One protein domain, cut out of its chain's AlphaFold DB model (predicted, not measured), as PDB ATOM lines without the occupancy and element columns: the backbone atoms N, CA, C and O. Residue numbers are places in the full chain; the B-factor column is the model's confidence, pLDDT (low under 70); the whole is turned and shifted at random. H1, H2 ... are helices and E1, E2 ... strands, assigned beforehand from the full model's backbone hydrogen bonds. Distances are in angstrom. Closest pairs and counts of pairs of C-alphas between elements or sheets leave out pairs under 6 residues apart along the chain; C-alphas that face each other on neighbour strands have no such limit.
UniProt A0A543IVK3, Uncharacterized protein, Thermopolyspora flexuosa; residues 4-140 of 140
ATOM      1  N   TYR A   4      38.334 -29.725  -0.908       83.12
ATOM      2  CA  TYR A   4      37.840 -28.387  -0.613       83.12
ATOM      3  C   TYR A   4      37.274 -27.719  -1.865       83.12
ATOM      4  O   TYR A   4      36.126 -27.267  -1.841       83.12
ATOM      5  N   GLU A   5      38.019 -27.727  -2.965       84.81
ATOM      6  CA  GLU A   5      37.565 -27.256  -4.272       84.81
ATOM      7  C   GLU A   5      36.300 -28.000  -4.712       84.81
ATOM      8  O   GLU A   5      35.291 -27.373  -5.053       84.81
ATOM      9  N   ALA A   6      36.303 -29.331  -4.589       84.44
ATOM     10  CA  ALA A   6      35.152 -30.158  -4.930       84.44
ATOM     11  C   ALA A   6      33.920 -29.852  -4.059       84.44
ATOM     12  O   ALA A   6      32.793 -29.894  -4.544       84.44
ATOM     13  N   SER A   7      34.108 -29.515  -2.777       84.44
ATOM     14  CA  SER A   7      32.999 -29.179  -1.871       84.44
ATOM     15  C   SER A   7      32.319 -27.846  -2.199       84.44
ATOM     16  O   SER A   7      31.147 -27.660  -1.868       84.44
ATOM     17  N   ARG A   8      33.034 -26.925  -2.858       87.69
ATOM     18  CA  ARG A   8      32.512 -25.608  -3.251       87.69
ATOM     19  C   ARG A   8      31.789 -25.630  -4.588       87.69
ATOM     20  O   ARG A   8      30.909 -24.802  -4.814       87.69
ATOM     21  N   ASP A   9      32.156 -26.550  -5.468       91.44
ATOM     22  CA  ASP A   9      31.440 -26.766  -6.714       91.44
ATOM     23  C   ASP A   9      30.219 -27.658  -6.465       91.44
ATOM     24  O   ASP A   9      30.320 -28.880  -6.369       91.44
ATOM     25  N   GLU A  10      29.037 -27.037  -6.402       92.38
ATOM     26  CA  GLU A  10      27.756 -27.699  -6.117       92.38
ATOM     27  C   GLU A  10      27.458 -28.911  -7.018       92.38
ATOM     28  O   GLU A  10      26.654 -29.779  -6.655       92.38
ATOM     29  N   ARG A  11      28.106 -29.011  -8.188       94.06
ATOM     30  CA  ARG A  11      27.959 -30.151  -9.097       94.06
ATOM     31  C   ARG A  11      28.461 -31.449  -8.469       94.06
ATOM     32  O   ARG A  11      27.809 -32.475  -8.673       94.06
ATOM     33  N   PHE A  12      29.541 -31.429  -7.683       93.38
ATOM     34  CA  PHE A  12      30.094 -32.652  -7.087       93.38
ATOM     35  C   PHE A  12      29.245 -33.201  -5.943       93.38
ATOM     36  O   PHE A  12      28.825 -34.357  -6.058       93.38
ATOM     37  N   PRO A  13      28.881 -32.433  -4.895       94.06
ATOM     38  CA  PRO A  13      27.969 -32.928  -3.865       94.06
ATOM     39  C   PRO A  13      26.648 -33.424  -4.461       94.06
ATOM     40  O   PRO A  13      26.123 -34.462  -4.053       94.06
ATOM     41  N   ARG A  14      26.130 -32.734  -5.489       96.38
ATOM     42  CA  ARG A  14      24.923 -33.162  -6.204       96.38
ATOM     43  C   ARG A  14      25.121 -34.485  -6.946       96.38
ATOM     44  O   ARG A  14      24.244 -35.344  -6.862       96.38
ATOM     45  N   LEU A  15      26.234 -34.657  -7.661       96.62
ATOM     46  CA  LEU A  15      26.571 -35.900  -8.360       96.62
ATOM     47  C   LEU A  15      26.698 -37.068  -7.377       96.62
ATOM     48  O   LEU A  15      26.047 -38.095  -7.570       96.62
ATOM     49  N   VAL A  16      27.479 -36.902  -6.306       97.31
ATOM     50  CA  VAL A  16      27.693 -37.947  -5.294       97.31
ATOM     51  C   VAL A  16      26.365 -38.324  -4.633       97.31
ATOM     52  O   VAL A  16      26.030 -39.505  -4.551       97.31
ATOM     53  N   ASN A  17      25.547 -37.343  -4.243       97.56
ATOM     54  CA  ASN A  17      24.229 -37.604  -3.664       97.56
ATOM     55  C   ASN A  17      23.274 -38.320  -4.638       97.56
ATOM     56  O   ASN A  17      22.507 -39.202  -4.233       97.56
ATOM     57  N   LEU A  18      23.324 -37.971  -5.928       98.12
ATOM     58  CA  LEU A  18      22.536 -38.650  -6.953       98.12
ATOM     59  C   LEU A  18      22.982 -40.107  -7.103       98.12
ATOM     60  O   LEU A  18      22.128 -40.991  -7.100       98.12
ATOM     61  N   LEU A  19      24.289 -40.372  -7.167       98.25
ATOM     62  CA  LEU A  19      24.832 -41.731  -7.233       98.25
ATOM     63  C   LEU A  19      24.433 -42.558  -6.005       98.25
ATOM     64  O   LEU A  19      23.985 -43.690  -6.171       98.25
ATOM     65  N   ILE A  20      24.499 -41.996  -4.792       98.38
ATOM     66  CA  ILE A  20      24.044 -42.676  -3.565       98.38
ATOM     67  C   ILE A  20      22.560 -43.034  -3.671       98.38
ATOM     68  O   ILE A  20      22.184 -44.188  -3.466       98.38
ATOM     69  N   THR A  21      21.714 -42.053  -4.000       98.25
ATOM     70  CA  THR A  21      20.260 -42.245  -4.114       98.25
ATOM     71  C   THR A  21      19.922 -43.314  -5.152       98.25
ATOM     72  O   THR A  21      19.127 -44.213  -4.887       98.25
ATOM     73  N   LYS A  22      20.559 -43.253  -6.324       98.25
ATOM     74  CA  LYS A  22      20.338 -44.202  -7.419       98.25
ATOM     75  C   LYS A  22      20.872 -45.601  -7.100       98.25
ATOM     76  O   LYS A  22      20.205 -46.572  -7.442       98.25
ATOM     77  N   THR A  23      22.001 -45.713  -6.401       98.12
ATOM     78  CA  THR A  23      22.558 -47.001  -5.944       98.12
ATOM     79  C   THR A  23      21.619 -47.673  -4.946       98.12
ATOM     80  O   THR A  23      21.253 -48.828  -5.134       98.12
ATOM     81  N   LYS A  24      21.127 -46.931  -3.944       97.06
ATOM     82  CA  LYS A  24      20.151 -47.443  -2.965       97.06
ATOM     83  C   LYS A  24      18.836 -47.890  -3.603       97.06
ATOM     84  O   LYS A  24      18.205 -48.817  -3.116       97.06
ATOM     85  N   ALA A  25      18.425 -47.233  -4.687       97.44
ATOM     86  CA  ALA A  25      17.236 -47.597  -5.451       97.44
ATOM     87  C   ALA A  25      17.464 -48.753  -6.450       97.44
ATOM     88  O   ALA A  25      16.553 -49.069  -7.211       97.44
ATOM     89  N   GLY A  26      18.668 -49.338  -6.515       96.69
ATOM     90  CA  GLY A  26      19.013 -50.390  -7.480       96.69
ATOM     91  C   GLY A  26      19.106 -49.910  -8.935       96.69
ATOM     92  O   GLY A  26      19.085 -50.717  -9.857       96.69
ATOM     93  N   GLN A  27      19.189 -48.594  -9.161       97.75
ATOM     94  CA  GLN A  27      19.236 -47.972 -10.492       97.75
ATOM     95  C   GLN A  27      20.664 -47.758 -11.010       97.75
ATOM     96  O   GLN A  27      20.845 -47.344 -12.153       97.75
ATOM     97  N   VAL A  28      21.668 -47.999 -10.168       97.94
ATOM     98  CA  VAL A  28      23.088 -47.990 -10.528       97.94
ATOM     99  C   VAL A  28      23.646 -49.365 -10.206       97.94
ATOM    100  O   VAL A  28      23.566 -49.814  -9.062       97.94
ATOM    101  N   GLN A  29      24.199 -50.018 -11.223       96.94
ATOM    102  CA  GLN A  29      24.921 -51.274 -11.085       96.94
ATOM    103  C   GLN A  29      26.411 -50.958 -11.059       96.94
ATOM    104  O   GLN A  29      26.929 -50.326 -11.978       96.94
ATOM    105  N   TRP A  30      27.058 -51.347  -9.967       97.81
ATOM    106  CA  TRP A  30      28.493 -51.195  -9.786       97.81
ATOM    107  C   TRP A  30      29.189 -52.495 -10.165       97.81
ATOM    108  O   TRP A  30      28.727 -53.574  -9.800       97.81
ATOM    109  N   GLU A  31      30.314 -52.378 -10.853       96.69
ATOM    110  CA  GLU A  31      31.171 -53.496 -11.241       96.69
ATOM    111  C   GLU A  31      32.534 -53.360 -10.566       96.69
ATOM    112  O   GLU A  31      32.986 -52.246 -10.292       96.69
ATOM    113  N   VAL A  32      33.215 -54.478 -10.315       94.81
ATOM    114  CA  VAL A  32      34.597 -54.454  -9.815       94.81
ATOM    115  C   VAL A  32      35.497 -53.862 -10.898       94.81
ATOM    116  O   VAL A  32      35.631 -54.423 -11.986       94.81
ATOM    117  N   ALA A  33      36.105 -52.717 -10.602       91.56
ATOM    118  CA  ALA A  33      37.031 -52.053 -11.500       91.56
ATOM    119  C   ALA A  33      38.409 -52.707 -11.370       91.56
ATOM    120  O   ALA A  33      38.950 -52.815 -10.273       91.56
ATOM    121  N   ARG A  34      38.991 -53.124 -12.496       76.94
ATOM    122  CA  ARG A  34      40.399 -53.529 -12.546       76.94
ATOM    123  C   ARG A  34      41.229 -52.308 -12.896       76.94
ATOM    124  O   ARG A  34      41.134 -51.822 -14.022       76.94
ATOM    125  N   ILE A  35      42.007 -51.814 -11.943       68.38
ATOM    126  CA  ILE A  35      42.882 -50.661 -12.154       68.38
ATOM    127  C   ILE A  35      44.261 -51.207 -12.542       68.38
ATOM    128  O   ILE A  35      44.856 -51.914 -11.731       68.38
ATOM    129  N   PRO A  36      44.748 -50.962 -13.775       57.09
ATOM    130  CA  PRO A  36      45.898 -51.681 -14.330       57.09
ATOM    131  C   PRO A  36      47.222 -51.548 -13.562       57.09
ATOM    132  O   PRO A  36      48.071 -52.417 -13.730       57.09
ATOM    133  N   ASP A  37      47.390 -50.521 -12.718       61.56
ATOM    134  CA  ASP A  37      48.709 -50.123 -12.200       61.56
ATOM    135  C   ASP A  37      48.892 -50.192 -10.663       61.56
ATOM    136  O   ASP A  37      50.004 -49.955 -10.200       61.56
ATOM    137  N   ASP A  38      47.881 -50.577  -9.865       52.88
ATOM    138  CA  ASP A  38      47.912 -50.393  -8.388       52.88
ATOM    139  C   ASP A  38      47.820 -51.677  -7.518       52.88
ATOM    140  O   ASP A  38      47.578 -51.607  -6.314       52.88
ATOM    141  N   GLY A  39      48.058 -52.877  -8.057       57.38
ATOM    142  CA  GLY A  39      47.929 -54.112  -7.260       57.38
ATOM    143  C   GLY A  39      46.464 -54.475  -6.965       57.38
ATOM    144  O   GLY A  39      45.606 -54.225  -7.807       57.38
ATOM    145  N   GLU A  40      46.171 -55.139  -5.831       57.53
ATOM    146  CA  GLU A  40      44.802 -55.532  -5.431       57.53
ATOM    147  C   GLU A  40      43.890 -54.295  -5.331       57.53
ATOM    148  O   GLU A  40      43.790 -53.658  -4.291       57.53
ATOM    149  N   SER A  41      43.242 -53.909  -6.432       68.19
ATOM    150  CA  SER A  41      42.409 -52.712  -6.458       68.19
ATOM    151  C   SER A  41      41.003 -53.027  -5.951       68.19
ATOM    152  O   SER A  41      40.246 -53.744  -6.608       68.19
ATOM    153  N   ASP A  42      40.612 -52.418  -4.836       90.56
ATOM    154  CA  ASP A  42      39.252 -52.428  -4.281       90.56
ATOM    155  C   ASP A  42      38.303 -51.443  -5.002       90.56
ATOM    156  O   ASP A  42      37.358 -50.911  -4.417       90.56
ATOM    157  N   GLY A  43      38.588 -51.151  -6.272       94.44
ATOM    158  CA  GLY A  43      37.859 -50.177  -7.068       94.44
ATOM    159  C   GLY A  43      36.510 -50.706  -7.545       94.44
ATOM    160  O   GLY A  43      36.358 -51.873  -7.912       94.44
ATOM    161  N   PHE A  44      35.533 -49.809  -7.627       97.00
ATOM    162  CA  PHE A  44      34.212 -50.066  -8.187       97.00
ATOM    163  C   PHE A  44      33.900 -49.030  -9.255       97.00
ATOM    164  O   PHE A  44      34.153 -47.840  -9.066       97.00
ATOM    165  N   SER A  45      33.332 -49.469 -10.371       97.50
ATOM    166  CA  SER A  45      32.996 -48.595 -11.490       97.50
ATOM    167  C   SER A  45      31.519 -48.644 -11.846       97.50
ATOM    168  O   SER A  45      30.853 -49.667 -11.699       97.50
ATOM    169  N   PHE A  46      31.018 -47.512 -12.321       97.62
ATOM    170  CA  PHE A  46      29.713 -47.372 -12.944       97.62
ATOM    171  C   PHE A  46      29.884 -46.587 -14.241       97.62
ATOM    172  O   PHE A  46      30.404 -45.469 -14.234       97.62
ATOM    173  N   SER A  47      29.411 -47.152 -15.348       97.38
ATOM    174  CA  SER A  47      29.517 -46.534 -16.668       97.38
ATOM    175  C   SER A  47      28.152 -46.111 -17.197       97.38
ATOM    176  O   SER A  47      27.168 -46.847 -17.147       97.38
ATOM    177  N   THR A  48      28.101 -44.903 -17.743       96.62
ATOM    178  CA  THR A  48      27.015 -44.425 -18.598       96.62
ATOM    179  C   THR A  48      27.439 -44.534 -20.064       96.62
ATOM    180  O   THR A  48      28.527 -45.001 -20.384       96.62
ATOM    181  N   ARG A  49      26.607 -44.043 -20.991       95.31
ATOM    182  CA  ARG A  49      26.984 -43.968 -22.413       95.31
ATOM    183  C   ARG A  49      28.151 -43.017 -22.703       95.31
ATOM    184  O   ARG A  49      28.710 -43.110 -23.785       95.31
ATOM    185  N   ARG A  50      28.439 -42.059 -21.814       96.31
ATOM    186  CA  ARG A  50      29.370 -40.944 -22.086       96.31
ATOM    187  C   ARG A  50      30.458 -40.756 -21.036       96.31
ATOM    188  O   ARG A  50      31.312 -39.888 -21.187       96.31
ATOM    189  N   SER A  51      30.382 -41.486 -19.935       97.25
ATOM    190  CA  SER A  51      31.290 -41.300 -18.813       97.25
ATOM    191  C   SER A  51      31.321 -42.524 -17.927       97.25
ATOM    192  O   SER A  51      30.328 -43.249 -17.832       97.25
ATOM    193  N   THR A  52      32.429 -42.686 -17.222       97.56
ATOM    194  CA  THR A  52      32.597 -43.705 -16.192       97.56
ATOM    195  C   THR A  52      32.958 -43.023 -14.886       97.56
ATOM    196  O   THR A  52      33.764 -42.097 -14.860       97.56
ATOM    197  N   VAL A  53      32.342 -43.465 -13.799       97.50
ATOM    198  CA  VAL A  53      32.726 -43.092 -12.441       97.50
ATOM    199  C   VAL A  53      33.439 -44.281 -11.827       97.50
ATOM    200  O   VAL A  53      32.903 -45.386 -11.859       97.50
ATOM    201  N   ILE A  54      34.619 -44.049 -11.263       97.00
ATOM    202  CA  ILE A  54      35.368 -45.033 -10.482       97.00
ATOM    203  C   ILE A  54      35.461 -44.517  -9.050       97.00
ATOM    204  O   ILE A  54      35.736 -43.340  -8.830       97.00
ATOM    205  N   ILE A  55      35.220 -45.389  -8.079       97.06
ATOM    206  CA  ILE A  55      35.397 -45.106  -6.657       97.06
ATOM    207  C   ILE A  55      36.213 -46.226  -6.018       97.06
ATOM    208  O   ILE A  55      35.942 -47.398  -6.263       97.06
ATOM    209  N   GLY A  56      37.204 -45.883  -5.202       95.31
ATOM    210  CA  GLY A  56      38.093 -46.864  -4.573       95.31
ATOM    211  C   GLY A  56      38.818 -46.292  -3.363       95.31
ATOM    212  O   GLY A  56      38.708 -45.093  -3.084       95.31
ATOM    213  N   SER A  57      39.556 -47.136  -2.641       93.44
ATOM    214  CA  SER A  57      40.514 -46.673  -1.635       93.44
ATOM    215  C   SER A  57      41.840 -46.294  -2.288       93.44
ATOM    216  O   SER A  57      42.269 -46.910  -3.260       93.44
ATOM    217  N   VAL A  58      42.514 -45.275  -1.759       90.38
ATOM    218  CA  VAL A  58      43.811 -44.819  -2.288       90.38
ATOM    219  C   VAL A  58      44.890 -45.898  -2.141       90.38
ATOM    220  O   VAL A  58      45.809 -45.949  -2.947       90.38
ATOM    221  N   LYS A  59      44.779 -46.768  -1.128       89.56
ATOM    222  CA  LYS A  59      45.757 -47.831  -0.840       89.56
ATOM    223  C   LYS A  59      45.373 -49.211  -1.382       89.56
ATOM    224  O   LYS A  59      46.139 -50.148  -1.186       89.56
ATOM    225  N   GLY A  60      44.195 -49.357  -1.989       90.19
ATOM    226  CA  GLY A  60      43.662 -50.659  -2.403       90.19
ATOM    227  C   GLY A  60      43.177 -51.555  -1.251       90.19
ATOM    228  O   GLY A  60      42.807 -52.700  -1.479       90.19
ATOM    229  N   ASP A  61      43.156 -51.072  -0.005       91.56
ATOM    230  CA  ASP A  61      42.869 -51.872   1.196       91.56
ATOM    231  C   ASP A  61      41.411 -51.782   1.684       91.56
ATOM    232  O   ASP A  61      41.041 -52.377   2.703       91.56
ATOM    233  N   GLY A  62      40.565 -51.026   0.983       91.31
ATOM    234  CA  GLY A  62      39.181 -50.787   1.383       91.31
ATOM    235  C   GLY A  62      39.004 -49.815   2.540       91.31
ATOM    236  O   GLY A  62      37.891 -49.682   3.063       91.31
ATOM    237  N   GLN A  63      40.069 -49.120   2.942       92.38
ATOM    238  CA  GLN A  63      40.052 -48.139   4.016       92.38
ATOM    239  C   GLN A  63      40.231 -46.722   3.475       92.38
ATOM    240  O   GLN A  63      40.709 -46.491   2.368       92.38
ATOM    241  N   ALA A  64      39.804 -45.738   4.264       90.69
ATOM    242  CA  ALA A  64      40.054 -44.346   3.929       90.69
ATOM    243  C   ALA A  64      41.579 -44.069   3.887       90.69
ATOM    244  O   ALA A  64      42.324 -44.649   4.683       90.69
ATOM    245  N   PRO A  65      42.043 -43.142   3.035       92.44
ATOM    246  CA  PRO A  65      41.235 -42.256   2.201       92.44
ATOM    247  C   PRO A  65      40.688 -42.917   0.934       92.44
ATOM    248  O   PRO A  65      41.271 -43.849   0.385       92.44
ATOM    249  N   PHE A  66      39.545 -42.408   0.474       94.00
ATOM    250  CA  PHE A  66      38.904 -42.845  -0.766       94.00
ATOM    251  C   PHE A  66      39.160 -41.835  -1.879       94.00
ATOM    252  O   PHE A  66      39.482 -40.681  -1.615       94.00
ATOM    253  N   TYR A  67      38.955 -42.234  -3.126       94.38
ATOM    254  CA  TYR A  67      38.920 -41.310  -4.253       94.38
ATOM    255  C   TYR A  67      37.689 -41.556  -5.120       94.38
ATOM    256  O   TYR A  67      37.135 -42.654  -5.130       94.38
ATOM    257  N   LEU A  68      37.288 -40.530  -5.869       96.00
ATOM    258  CA  LEU A  68      36.295 -40.620  -6.933       96.00
ATOM    259  C   LEU A  68      36.888 -40.035  -8.217       96.00
ATOM    260  O   LEU A  68      37.200 -38.845  -8.259       96.00
ATOM    261  N   SER A  69      37.027 -40.866  -9.245       96.00
ATOM    262  CA  SER A  69      37.502 -40.476 -10.576       96.00
ATOM    263  C   SER A  69      36.348 -40.457 -11.574       96.00
ATOM    264  O   SER A  69      35.483 -41.335 -11.567       96.00
ATOM    265  N   ILE A  70      36.342 -39.458 -12.452       96.56
ATOM    266  CA  ILE A  70      35.390 -39.312 -13.550       96.56
ATOM    267  C   ILE A  70      36.167 -39.394 -14.854       96.56
ATOM    268  O   ILE A  70      37.030 -38.563 -15.127       96.56
ATOM    269  N   LEU A  71      35.830 -40.382 -15.672       96.62
ATOM    270  CA  LEU A  71      36.412 -40.602 -16.984       96.62
ATOM    271  C   LEU A  71      35.410 -40.177 -18.061       96.62
ATOM    272  O   LEU A  71      34.195 -40.330 -17.893       96.62
ATOM    273  N   ASN A  72      35.912 -39.654 -19.178       97.06
ATOM    274  CA  ASN A  72      35.095 -39.398 -20.364       97.06
ATOM    275  C   ASN A  72      34.827 -40.688 -21.164       97.06
ATOM    276  O   ASN A  72      35.281 -41.774 -20.810       97.06
ATOM    277  N   GLU A  73      34.102 -40.563 -22.276       96.75
ATOM    278  CA  GLU A  73      33.752 -41.678 -23.169       96.75
ATOM    279  C   GLU A  73      34.951 -42.373 -23.835       96.75
ATOM    280  O   GLU A  73      34.806 -43.469 -24.369       96.75
ATOM    281  N   HIS A  74      36.134 -41.761 -23.782       95.75
ATOM    282  CA  HIS A  74      37.382 -42.333 -24.283       95.75
ATOM    283  C   HIS A  74      38.223 -42.985 -23.177       95.75
ATOM    284  O   HIS A  74      39.319 -43.466 -23.454       95.75
ATOM    285  N   GLY A  75      37.736 -42.994 -21.932       94.00
ATOM    286  CA  GLY A  75      38.457 -43.540 -20.785       94.00
ATOM    287  C   GLY A  75      39.543 -42.619 -20.225       94.00
ATOM    288  O   GLY A  75      40.312 -43.049 -19.372       94.00
ATOM    289  N   PHE A  76      39.618 -41.356 -20.660       94.88
ATOM    290  CA  PHE A  76      40.540 -40.395 -20.056       94.88
ATOM    291  C   PHE A  76      39.941 -39.830 -18.773       94.88
ATOM    292  O   PHE A  76      38.792 -39.381 -18.777       94.88
ATOM    293  N   GLU A  77      40.729 -39.822 -17.697       95.25
ATOM    294  CA  GLU A  77      40.365 -39.153 -16.450       95.25
ATOM    295  C   GLU A  77      40.226 -37.646 -16.702       95.25
ATOM    296  O   GLU A  77      41.163 -36.975 -17.132       95.25
ATOM    297  N   VAL A  78      39.017 -37.133 -16.484       95.75
ATOM    298  CA  VAL A  78      38.688 -35.706 -16.582       95.75
ATOM    299  C   VAL A  78      38.842 -35.041 -15.224       95.75
ATOM    300  O   VAL A  78      39.240 -33.886 -15.151       95.75
ATOM    301  N   GLU A  79      38.509 -35.766 -14.157       95.19
ATOM    302  CA  GLU A  79      38.589 -35.259 -12.796       95.19
ATOM    303  C   GLU A  79      38.831 -36.393 -11.802       95.19
ATOM    304  O   GLU A  79      38.263 -37.479 -11.947       95.19
ATOM    305  N   ARG A  80      39.595 -36.100 -10.748       94.06
ATOM    306  CA  ARG A  80      39.765 -36.974  -9.585       94.06
ATOM    307  C   ARG A  80      39.672 -36.166  -8.303       94.06
ATOM    308  O   ARG A  80      40.360 -35.157  -8.146       94.06
ATOM    309  N   ILE A  81      38.834 -36.648  -7.392       93.38
ATOM    310  CA  ILE A  81      38.630 -36.083  -6.059       93.38
ATOM    311  C   ILE A  81      39.227 -37.052  -5.051       93.38
ATOM    312  O   ILE A  81      38.806 -38.208  -4.984       93.38
ATOM    313  N   LEU A  82      40.179 -36.576  -4.255       91.38
ATOM    314  CA  LEU A  82      40.699 -37.314  -3.108       91.38
ATOM    315  C   LEU A  82      39.869 -36.958  -1.876       91.38
ATOM    316  O   LEU A  82      39.772 -35.796  -1.493       91.38
ATOM    317  N   ALA A  83      39.231 -37.956  -1.277       88.94
ATOM    318  CA  ALA A  83      38.408 -37.820  -0.084       88.94
ATOM    319  C   ALA A  83      39.262 -38.045   1.167       88.94
ATOM    320  O   ALA A  83      39.128 -39.047   1.875       88.94
ATOM    321  N   GLU A  84      40.163 -37.099   1.407       85.75
ATOM    322  CA  GLU A  84      41.017 -37.046   2.589       85.75
ATOM    323  C   GLU A  84      40.428 -36.094   3.639       85.75
ATOM    324  O   GLU A  84      39.750 -35.122   3.286       85.75
ATOM    325  N   PRO A  85      40.632 -36.366   4.941       78.31
ATOM    326  CA  PRO A  85      40.302 -35.402   5.980       78.31
ATOM    327  C   PRO A  85      41.004 -34.067   5.690       78.31
ATOM    328  O   PRO A  85      42.193 -34.079   5.380       78.31
ATOM    329  N   PRO A  86      40.308 -32.922   5.786       73.56
ATOM    330  CA  PRO A  86      40.954 -31.636   5.577       73.56
ATOM    331  C   PRO A  86      42.011 -31.399   6.652       73.56
ATOM    332  O   PRO A  86      41.705 -31.503   7.845       73.56
ATOM    333  N   ASP A  87      43.204 -30.983   6.236       73.38
ATOM    334  CA  ASP A  87      44.147 -30.355   7.152       73.38
ATOM    335  C   ASP A  87      43.534 -29.040   7.644       73.38
ATOM    336  O   ASP A  87      43.249 -28.108   6.887       73.38
ATOM    337  N   LEU A  88      43.253 -28.986   8.945       65.19
ATOM    338  CA  LEU A  88      42.695 -27.818   9.621       65.19
ATOM    339  C   LEU A  88      43.793 -26.776   9.872       65.19
ATOM    340  O   LEU A  88      44.030 -26.364  11.007       65.19
ATOM    341  N   GLU A  89      44.457 -26.325   8.814       72.69
ATOM    342  CA  GLU A  89      45.277 -25.124   8.899       72.69
ATOM    343  C   GLU A  89      44.354 -23.902   8.849       72.69
ATOM    344  O   GLU A  89      43.612 -23.675   7.889       72.69
ATOM    345  N   VAL A  90      44.331 -23.137   9.942       72.12
ATOM    346  CA  VAL A  90      43.627 -21.853  10.004       72.12
ATOM    347  C   VAL A  90      44.598 -20.798   9.500       72.12
ATOM    348  O   VAL A  90      45.626 -20.553  10.130       72.12
ATOM    349  N   GLY A  91      44.283 -20.193   8.355       76.25
ATOM    350  CA  GLY A  91      45.105 -19.124   7.796       76.25
ATOM    351  C   GLY A  91      45.166 -17.910   8.735       76.25
ATOM    352  O   GLY A  91      44.231 -17.687   9.507       76.25
ATOM    353  N   PRO A  92      46.230 -17.089   8.662       76.00
ATOM    354  CA  PRO A  92      46.409 -15.934   9.547       76.00
ATOM    355  C   PRO A  92      45.264 -14.909   9.455       76.00
ATOM    356  O   PRO A  92      44.960 -14.253  10.448       76.00
ATOM    357  N   ASP A  93      44.594 -14.834   8.301       82.44
ATOM    358  CA  ASP A  93      43.494 -13.899   8.025       82.44
ATOM    359  C   ASP A  93      42.101 -14.556   8.061       82.44
ATOM    360  O   ASP A  93      41.091 -13.923   7.744       82.44
ATOM    361  N   GLU A  94      42.006 -15.838   8.428       83.06
ATOM    362  CA  GLU A  94      40.740 -16.566   8.410       83.06
ATOM    363  C   GLU A  94      40.002 -16.476   9.750       83.06
ATOM    364  O   GLU A  94      40.527 -16.799  10.818       83.06
ATOM    365  N   THR A  95      38.722 -16.091   9.705       86.00
ATOM    366  CA  THR A  95      37.897 -16.123  10.913       86.00
ATOM    367  C   THR A  95      37.621 -17.567  11.339       86.00
ATOM    368  O   THR A  95      37.416 -18.460  10.514       86.00
ATOM    369  N   ARG A  96      37.513 -17.805  12.652       84.19
ATOM    370  CA  ARG A  96      37.114 -19.120  13.192       84.19
ATOM    371  C   ARG A  96      35.788 -19.623  12.611       84.19
ATOM    372  O   ARG A  96      35.585 -20.829  12.519       84.19
ATOM    373  N   GLU A  97      34.880 -18.717  12.264       85.50
ATOM    374  CA  GLU A  97      33.583 -19.051  11.678       85.50
ATOM    375  C   GLU A  97      33.716 -19.514  10.222       85.50
ATOM    376  O   GLU A  97      33.171 -20.557   9.866       85.50
ATOM    377  N   SER A  98      34.521 -18.820   9.413       85.06
ATOM    378  CA  SER A  98      34.850 -19.229   8.041       85.06
ATOM    379  C   SER A  98      35.538 -20.598   8.005       85.06
ATOM    380  O   SER A  98      35.102 -21.475   7.258       85.06
ATOM    381  N   ALA A  99      36.516 -20.823   8.889       84.62
ATOM    382  CA  ALA A  99      37.208 -22.108   9.000       84.62
ATOM    383  C   ALA A  99      36.246 -23.247   9.387       84.62
ATOM    384  O   ALA A  99      36.295 -24.339   8.818       84.62
ATOM    385  N   ARG A 100      35.311 -22.987  10.314       86.19
ATOM    386  CA  ARG A 100      34.253 -23.942  10.685       86.19
ATOM    387  C   ARG A 100      33.319 -24.248   9.523       86.19
ATOM    388  O   ARG A 100      32.971 -25.408   9.321       86.19
ATOM    389  N   PHE A 101      32.904 -23.234   8.768       84.69
ATOM    390  CA  PHE A 101      32.027 -23.427   7.619       84.69
ATOM    391  C   PHE A 101      32.704 -24.262   6.527       84.69
ATOM    392  O   PHE A 101      32.120 -25.244   6.067       84.69
ATOM    393  N   ARG A 102      33.967 -23.950   6.199       83.88
ATOM    394  CA  ARG A 102      34.801 -24.773   5.310       83.88
ATOM    395  C   ARG A 102      34.853 -26.221   5.790       83.88
ATOM    396  O   ARG A 102      34.564 -27.133   5.021       83.88
ATOM    397  N   TYR A 103      35.170 -26.431   7.066       86.56
ATOM    398  CA  TYR A 103      35.244 -27.768   7.644       86.56
ATOM    399  C   TYR A 103      33.922 -28.538   7.506       86.56
ATOM    400  O   TYR A 103      33.936 -29.715   7.151       86.56
ATOM    401  N   MET A 104      32.775 -27.887   7.735       87.81
ATOM    402  CA  MET A 104      31.462 -28.522   7.577       87.81
ATOM    403  C   MET A 104      31.183 -28.948   6.131       87.81
ATOM    404  O   MET A 104      30.707 -30.064   5.922       87.81
ATOM    405  N   GLN A 105      31.494 -28.104   5.141       86.12
ATOM    406  CA  GLN A 105      31.296 -28.439   3.724       86.12
ATOM    407  C   GLN A 105      32.160 -29.632   3.303       86.12
ATOM    408  O   GLN A 105      31.652 -30.600   2.733       86.12
ATOM    409  N   VAL A 106      33.445 -29.601   3.660       89.62
ATOM    410  CA  VAL A 106      34.385 -30.682   3.347       89.62
ATOM    411  C   VAL A 106      33.982 -31.981   4.047       89.62
ATOM    412  O   VAL A 106      33.909 -33.030   3.410       89.62
ATOM    413  N   SER A 107      33.630 -31.913   5.335       90.69
ATOM    414  CA  SER A 107      33.179 -33.082   6.105       90.69
ATOM    415  C   SER A 107      31.911 -33.699   5.520       90.69
ATOM    416  O   SER A 107      31.742 -34.919   5.537       90.69
ATOM    417  N   HIS A 108      31.000 -32.873   5.001       91.94
ATOM    418  CA  HIS A 108      29.789 -33.365   4.359       91.94
ATOM    419  C   HIS A 108      30.119 -34.174   3.100       91.94
ATOM    420  O   HIS A 108      29.682 -35.322   2.995       91.94
ATOM    421  N   LEU A 109      30.938 -33.628   2.195       92.81
ATOM    422  CA  LEU A 109      31.333 -34.327   0.971       92.81
ATOM    423  C   LEU A 109      32.162 -35.589   1.271       92.81
ATOM    424  O   LEU A 109      31.911 -36.637   0.675       92.81
ATOM    425  N   LEU A 110      33.069 -35.537   2.253       93.88
ATOM    426  CA  LEU A 110      33.834 -36.697   2.728       93.88
ATOM    427  C   LEU A 110      32.916 -37.855   3.149       93.88
ATOM    428  O   LEU A 110      33.094 -39.006   2.736       93.88
ATOM    429  N   ASN A 111      31.895 -37.543   3.951       94.75
ATOM    430  CA  ASN A 111      30.914 -38.519   4.417       94.75
ATOM    431  C   ASN A 111      30.071 -39.076   3.264       94.75
ATOM    432  O   ASN A 111      29.747 -40.268   3.256       94.75
ATOM    433  N   GLN A 112      29.727 -38.242   2.281       96.19
ATOM    434  CA  GLN A 112      29.014 -38.680   1.085       96.19
ATOM    435  C   GLN A 112      29.865 -39.645   0.250       96.19
ATOM    436  O   GLN A 112      29.381 -40.724  -0.080       96.19
ATOM    437  N   ILE A 113      31.134 -39.329  -0.026       96.56
ATOM    438  CA  ILE A 113      32.029 -40.217  -0.788       96.56
ATOM    439  C   ILE A 113      32.246 -41.537  -0.040       96.56
ATOM    440  O   ILE A 113      32.089 -42.608  -0.622       96.56
ATOM    441  N   THR A 114      32.482 -41.486   1.273       96.25
ATOM    442  CA  THR A 114      32.581 -42.689   2.120       96.25
ATOM    443  C   THR A 114      31.315 -43.546   2.047       96.25
ATOM    444  O   THR A 114      31.374 -44.775   1.955       96.25
ATOM    445  N   THR A 115      30.143 -42.908   2.086       97.50
ATOM    446  CA  THR A 115      28.855 -43.601   1.953       97.50
ATOM    447  C   THR A 115      28.721 -44.236   0.577       97.50
ATOM    448  O   THR A 115      28.313 -45.393   0.483       97.50
ATOM    449  N   LEU A 116      29.077 -43.506  -0.480       98.06
ATOM    450  CA  LEU A 116      29.020 -43.996  -1.848       98.06
ATOM    451  C   LEU A 116      29.919 -45.220  -2.038       98.06
ATOM    452  O   LEU A 116      29.439 -46.219  -2.560       98.06
ATOM    453  N   TYR A 117      31.157 -45.182  -1.538       97.56
ATOM    454  CA  TYR A 117      32.094 -46.307  -1.611       97.56
ATOM    455  C   TYR A 117      31.491 -47.572  -0.985       97.56
ATOM    456  O   TYR A 117      31.423 -48.625  -1.618       97.56
ATOM    457  N   LYS A 118      30.955 -47.459   0.237       97.12
ATOM    458  CA  LYS A 118      30.333 -48.594   0.940       97.12
ATOM    459  C   LYS A 118      29.141 -49.170   0.174       97.12
ATOM    460  O   LYS A 118      28.968 -50.386   0.145       97.12
ATOM    461  N   GLN A 119      28.318 -48.311  -0.428       98.00
ATOM    462  CA  GLN A 119      27.166 -48.738  -1.228       98.00
ATOM    463  C   GLN A 119      27.607 -49.405  -2.536       98.00
ATOM    464  O   GLN A 119      27.096 -50.470  -2.867       98.00
ATOM    465  N   ALA A 120      28.588 -48.825  -3.232       97.75
ATOM    466  CA  ALA A 120      29.166 -49.387  -4.447       97.75
ATOM    467  C   ALA A 120      29.734 -50.788  -4.196       97.75
ATOM    468  O   ALA A 120      29.348 -51.734  -4.879       97.75
ATOM    469  N   ARG A 121      30.539 -50.947  -3.137       96.62
ATOM    470  CA  ARG A 121      31.079 -52.238  -2.693       96.62
ATOM    471  C   ARG A 121      29.983 -53.263  -2.406       96.62
ATOM    472  O   ARG A 121      30.057 -54.391  -2.883       96.62
ATOM    473  N   ARG A 122      28.970 -52.877  -1.620       96.88
ATOM    474  CA  ARG A 122      27.858 -53.758  -1.218       96.88
ATOM    475  C   ARG A 122      27.099 -54.287  -2.439       96.88
ATOM    476  O   ARG A 122      26.792 -55.475  -2.483       96.88
ATOM    477  N   VAL A 123      26.855 -53.425  -3.431       97.44
ATOM    478  CA  VAL A 123      26.194 -53.789  -4.695       97.44
ATOM    479  C   VAL A 123      27.098 -54.656  -5.574       97.44
ATOM    480  O   VAL A 123      26.682 -55.743  -5.965       97.44
ATOM    481  N   ALA A 124      28.327 -54.215  -5.852       96.56
ATOM    482  CA  ALA A 124      29.243 -54.907  -6.762       96.56
ATOM    483  C   ALA A 124      29.615 -56.316  -6.281       96.56
ATOM    484  O   ALA A 124      29.753 -57.233  -7.085       96.56
ATOM    485  N   LEU A 125      29.756 -56.495  -4.964       95.62
ATOM    486  CA  LEU A 125      30.104 -57.778  -4.350       95.62
ATOM    487  C   LEU A 125      28.883 -58.589  -3.905       95.62
ATOM    488  O   LEU A 125      29.057 -59.572  -3.189       95.62
ATOM    489  N   GLN A 126      27.662 -58.158  -4.251       96.56
ATOM    490  CA  GLN A 126      26.417 -58.832  -3.860       96.56
ATOM    491  C   GLN A 126      26.368 -59.162  -2.357       96.56
ATOM    492  O   GLN A 126      25.875 -60.210  -1.943       96.56
ATOM    493  N   THR A 127      26.904 -58.264  -1.523       95.56
ATOM    494  CA  THR A 127      27.149 -58.523  -0.094       95.56
ATOM    495  C   THR A 127      25.879 -58.961   0.634       95.56
ATOM    496  O   THR A 127      25.941 -59.778   1.542       95.56
ATOM    497  N   ASP A 128      24.727 -58.457   0.208       94.25
ATOM    498  CA  ASP A 128      23.437 -58.717   0.852       94.25
ATOM    499  C   ASP A 128      22.977 -60.138   0.607       94.25
ATOM    500  O   ASP A 128      22.609 -60.827   1.544       94.25
ATOM    501  N   GLN A 129      23.112 -60.600  -0.634       95.81
ATOM    502  CA  GLN A 129      22.797 -61.974  -1.005       95.81
ATOM    503  C   GLN A 129      23.718 -62.953  -0.273       95.81
ATOM    504  O   GLN A 129      23.260 -63.975   0.226       95.81
ATOM    505  N   VAL A 130      25.008 -62.620  -0.151       97.25
ATOM    506  CA  VAL A 130      25.969 -63.431   0.611       97.25
ATOM    507  C   VAL A 130      25.580 -63.502   2.090       97.25
ATOM    508  O   VAL A 130      25.594 -64.586   2.668       97.25
ATOM    509  N   ILE A 131      25.212 -62.373   2.706       96.12
ATOM    510  CA  ILE A 131      24.752 -62.340   4.102       96.12
ATOM    511  C   ILE A 131      23.459 -63.144   4.269       96.12
ATOM    512  O   ILE A 131      23.363 -63.933   5.204       96.12
ATOM    513  N   ASP A 132      22.491 -62.979   3.370       96.69
ATOM    514  CA  ASP A 132      21.207 -63.677   3.433       96.69
ATOM    515  C   ASP A 132      21.386 -65.199   3.330       96.69
ATOM    516  O   ASP A 132      20.791 -65.933   4.118       96.69
ATOM    517  N   HIS A 133      22.249 -65.681   2.426       96.62
ATOM    518  CA  HIS A 133      22.586 -67.105   2.335       96.62
ATOM    519  C   HIS A 133      23.240 -67.619   3.626       96.62
ATOM    520  O   HIS A 133      22.822 -68.643   4.158       96.62
ATOM    521  N   LEU A 134      24.202 -66.878   4.190       96.75
ATOM    522  CA  LEU A 134      24.847 -67.261   5.452       96.75
ATOM    523  C   LEU A 134      23.856 -67.329   6.620       96.75
ATOM    524  O   LEU A 134      23.963 -68.212   7.468       96.75
ATOM    525  N   LEU A 135      22.892 -66.408   6.685       96.75
ATOM    526  CA  LEU A 135      21.851 -66.431   7.713       96.75
ATOM    527  C   LEU A 135      20.927 -67.643   7.558       96.75
ATOM    528  O   LEU A 135      20.557 -68.239   8.566       96.75
ATOM    529  N   GLN A 136      20.574 -68.017   6.325       96.50
ATOM    530  CA  GLN A 136      19.776 -69.215   6.049       96.50
ATOM    531  C   GLN A 136      20.517 -70.494   6.456       96.50
ATOM    532  O   GLN A 136      19.924 -71.347   7.112       96.50
ATOM    533  N   ASP A 137      21.809 -70.593   6.140       96.56
ATOM    534  CA  ASP A 137      22.638 -71.760   6.467       96.56
ATOM    535  C   ASP A 137      22.827 -71.954   7.984       96.56
ATOM    536  O   ASP A 137      22.946 -73.082   8.464       96.56
ATOM    537  N   LEU A 138      22.858 -70.860   8.755       95.88
ATOM    538  CA  LEU A 138      23.031 -70.892  10.212       95.88
ATOM    539  C   LEU A 138      21.726 -71.114  10.991       95.88
ATOM    540  O   LEU A 138      21.784 -71.497  12.159       95.88
ATOM    541  N   ALA A 139      20.566 -70.863  10.382       88.38
ATOM    542  CA  ALA A 139      19.255 -70.914  11.032       88.38
ATOM    543  C   ALA A 139      18.654 -72.334  11.142       88.38
ATOM    544  O   ALA A 139      17.433 -72.473  11.053       88.38
ATOM    545  N   LEU A 140      19.501 -73.360  11.333       57.78
ATOM    546  CA  LEU A 140      19.109 -74.752  11.633       57.78
ATOM    547  C   LEU A 140      17.927 -74.852  12.612       57.78
ATOM    548  O   LEU A 140      18.003 -74.236  13.703       57.78
TER     549      LEU A 140
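What this domain is: This is residues 4 to 140 of the 140 residues of an uncharacterized protein of Thermopolyspora flexuosa (UniProt A0A543IVK3). A long helix, H3, crosses one face of a four-stranded sheet, with H2 packed beside H3 and the short H1 near by. Residues 128 to 140, of which 128 to 138 belong to H4, stick out as an arm at one end, and residues 92 to 97 stick out at the other. The 137 printed residues include four named helices and four named strands, ordered H1 H2 E1 E2 E3 E4 H3 H4; the antiparallel sheet runs E1 E2 E3 E4, and the class is mixed. The whole is only just loose, close to compact, with a radius of gyration of the C-alphas of 17.2 A and spans of 64 by 42 by 30 A.

Where its parts are: H1 is residues 4 to 8, from C-alpha 4 at (37.840, -28.387, -0.613), and H2 is 11 to 24, 19.9 A long. The strands are E1, 44 to 47; E2, 51 to 57; E3, 66 to 72; and E4, 77 to 83. H3, 96 to 124, spans 41.7 A; H4, 127 to 138, ends at C-alpha 138 (23.031, -70.892, 10.212).

How they stand to each other: The strands form a meander, each the antiparallel neighbour of the one before, in three hairpins. Within hydrogen-bond range are N 46 and O 53, 2.9 A, N 54 and O 69, 2.9 A, and N 68 and O 81, 2.9 A. H3 is on the sheet at a height of 9.8 A, across the strands, at 81 degrees to E2 on the local plane. H2 touches H3, closest at C-alphas 20 and 116, 5.4 A, the same way at a shallow tilt of 34 degrees, only just short of steep. H1 touches H3, closest at C-alphas 7 and 106, 5.6 A, and only grazes the sheet. H4 is close to but not clearly touching H3. In the four helices every O i to N i+4 pair is within hydrogen-bond range.

The domain as a whole: C-alphas 93 and 140 are farthest apart, 65.7 A. The printed part has no cut; the links H2 to E1 and E4 to H3 are long. Residues 35 to 41, 88 and 140 have pLDDT under 70.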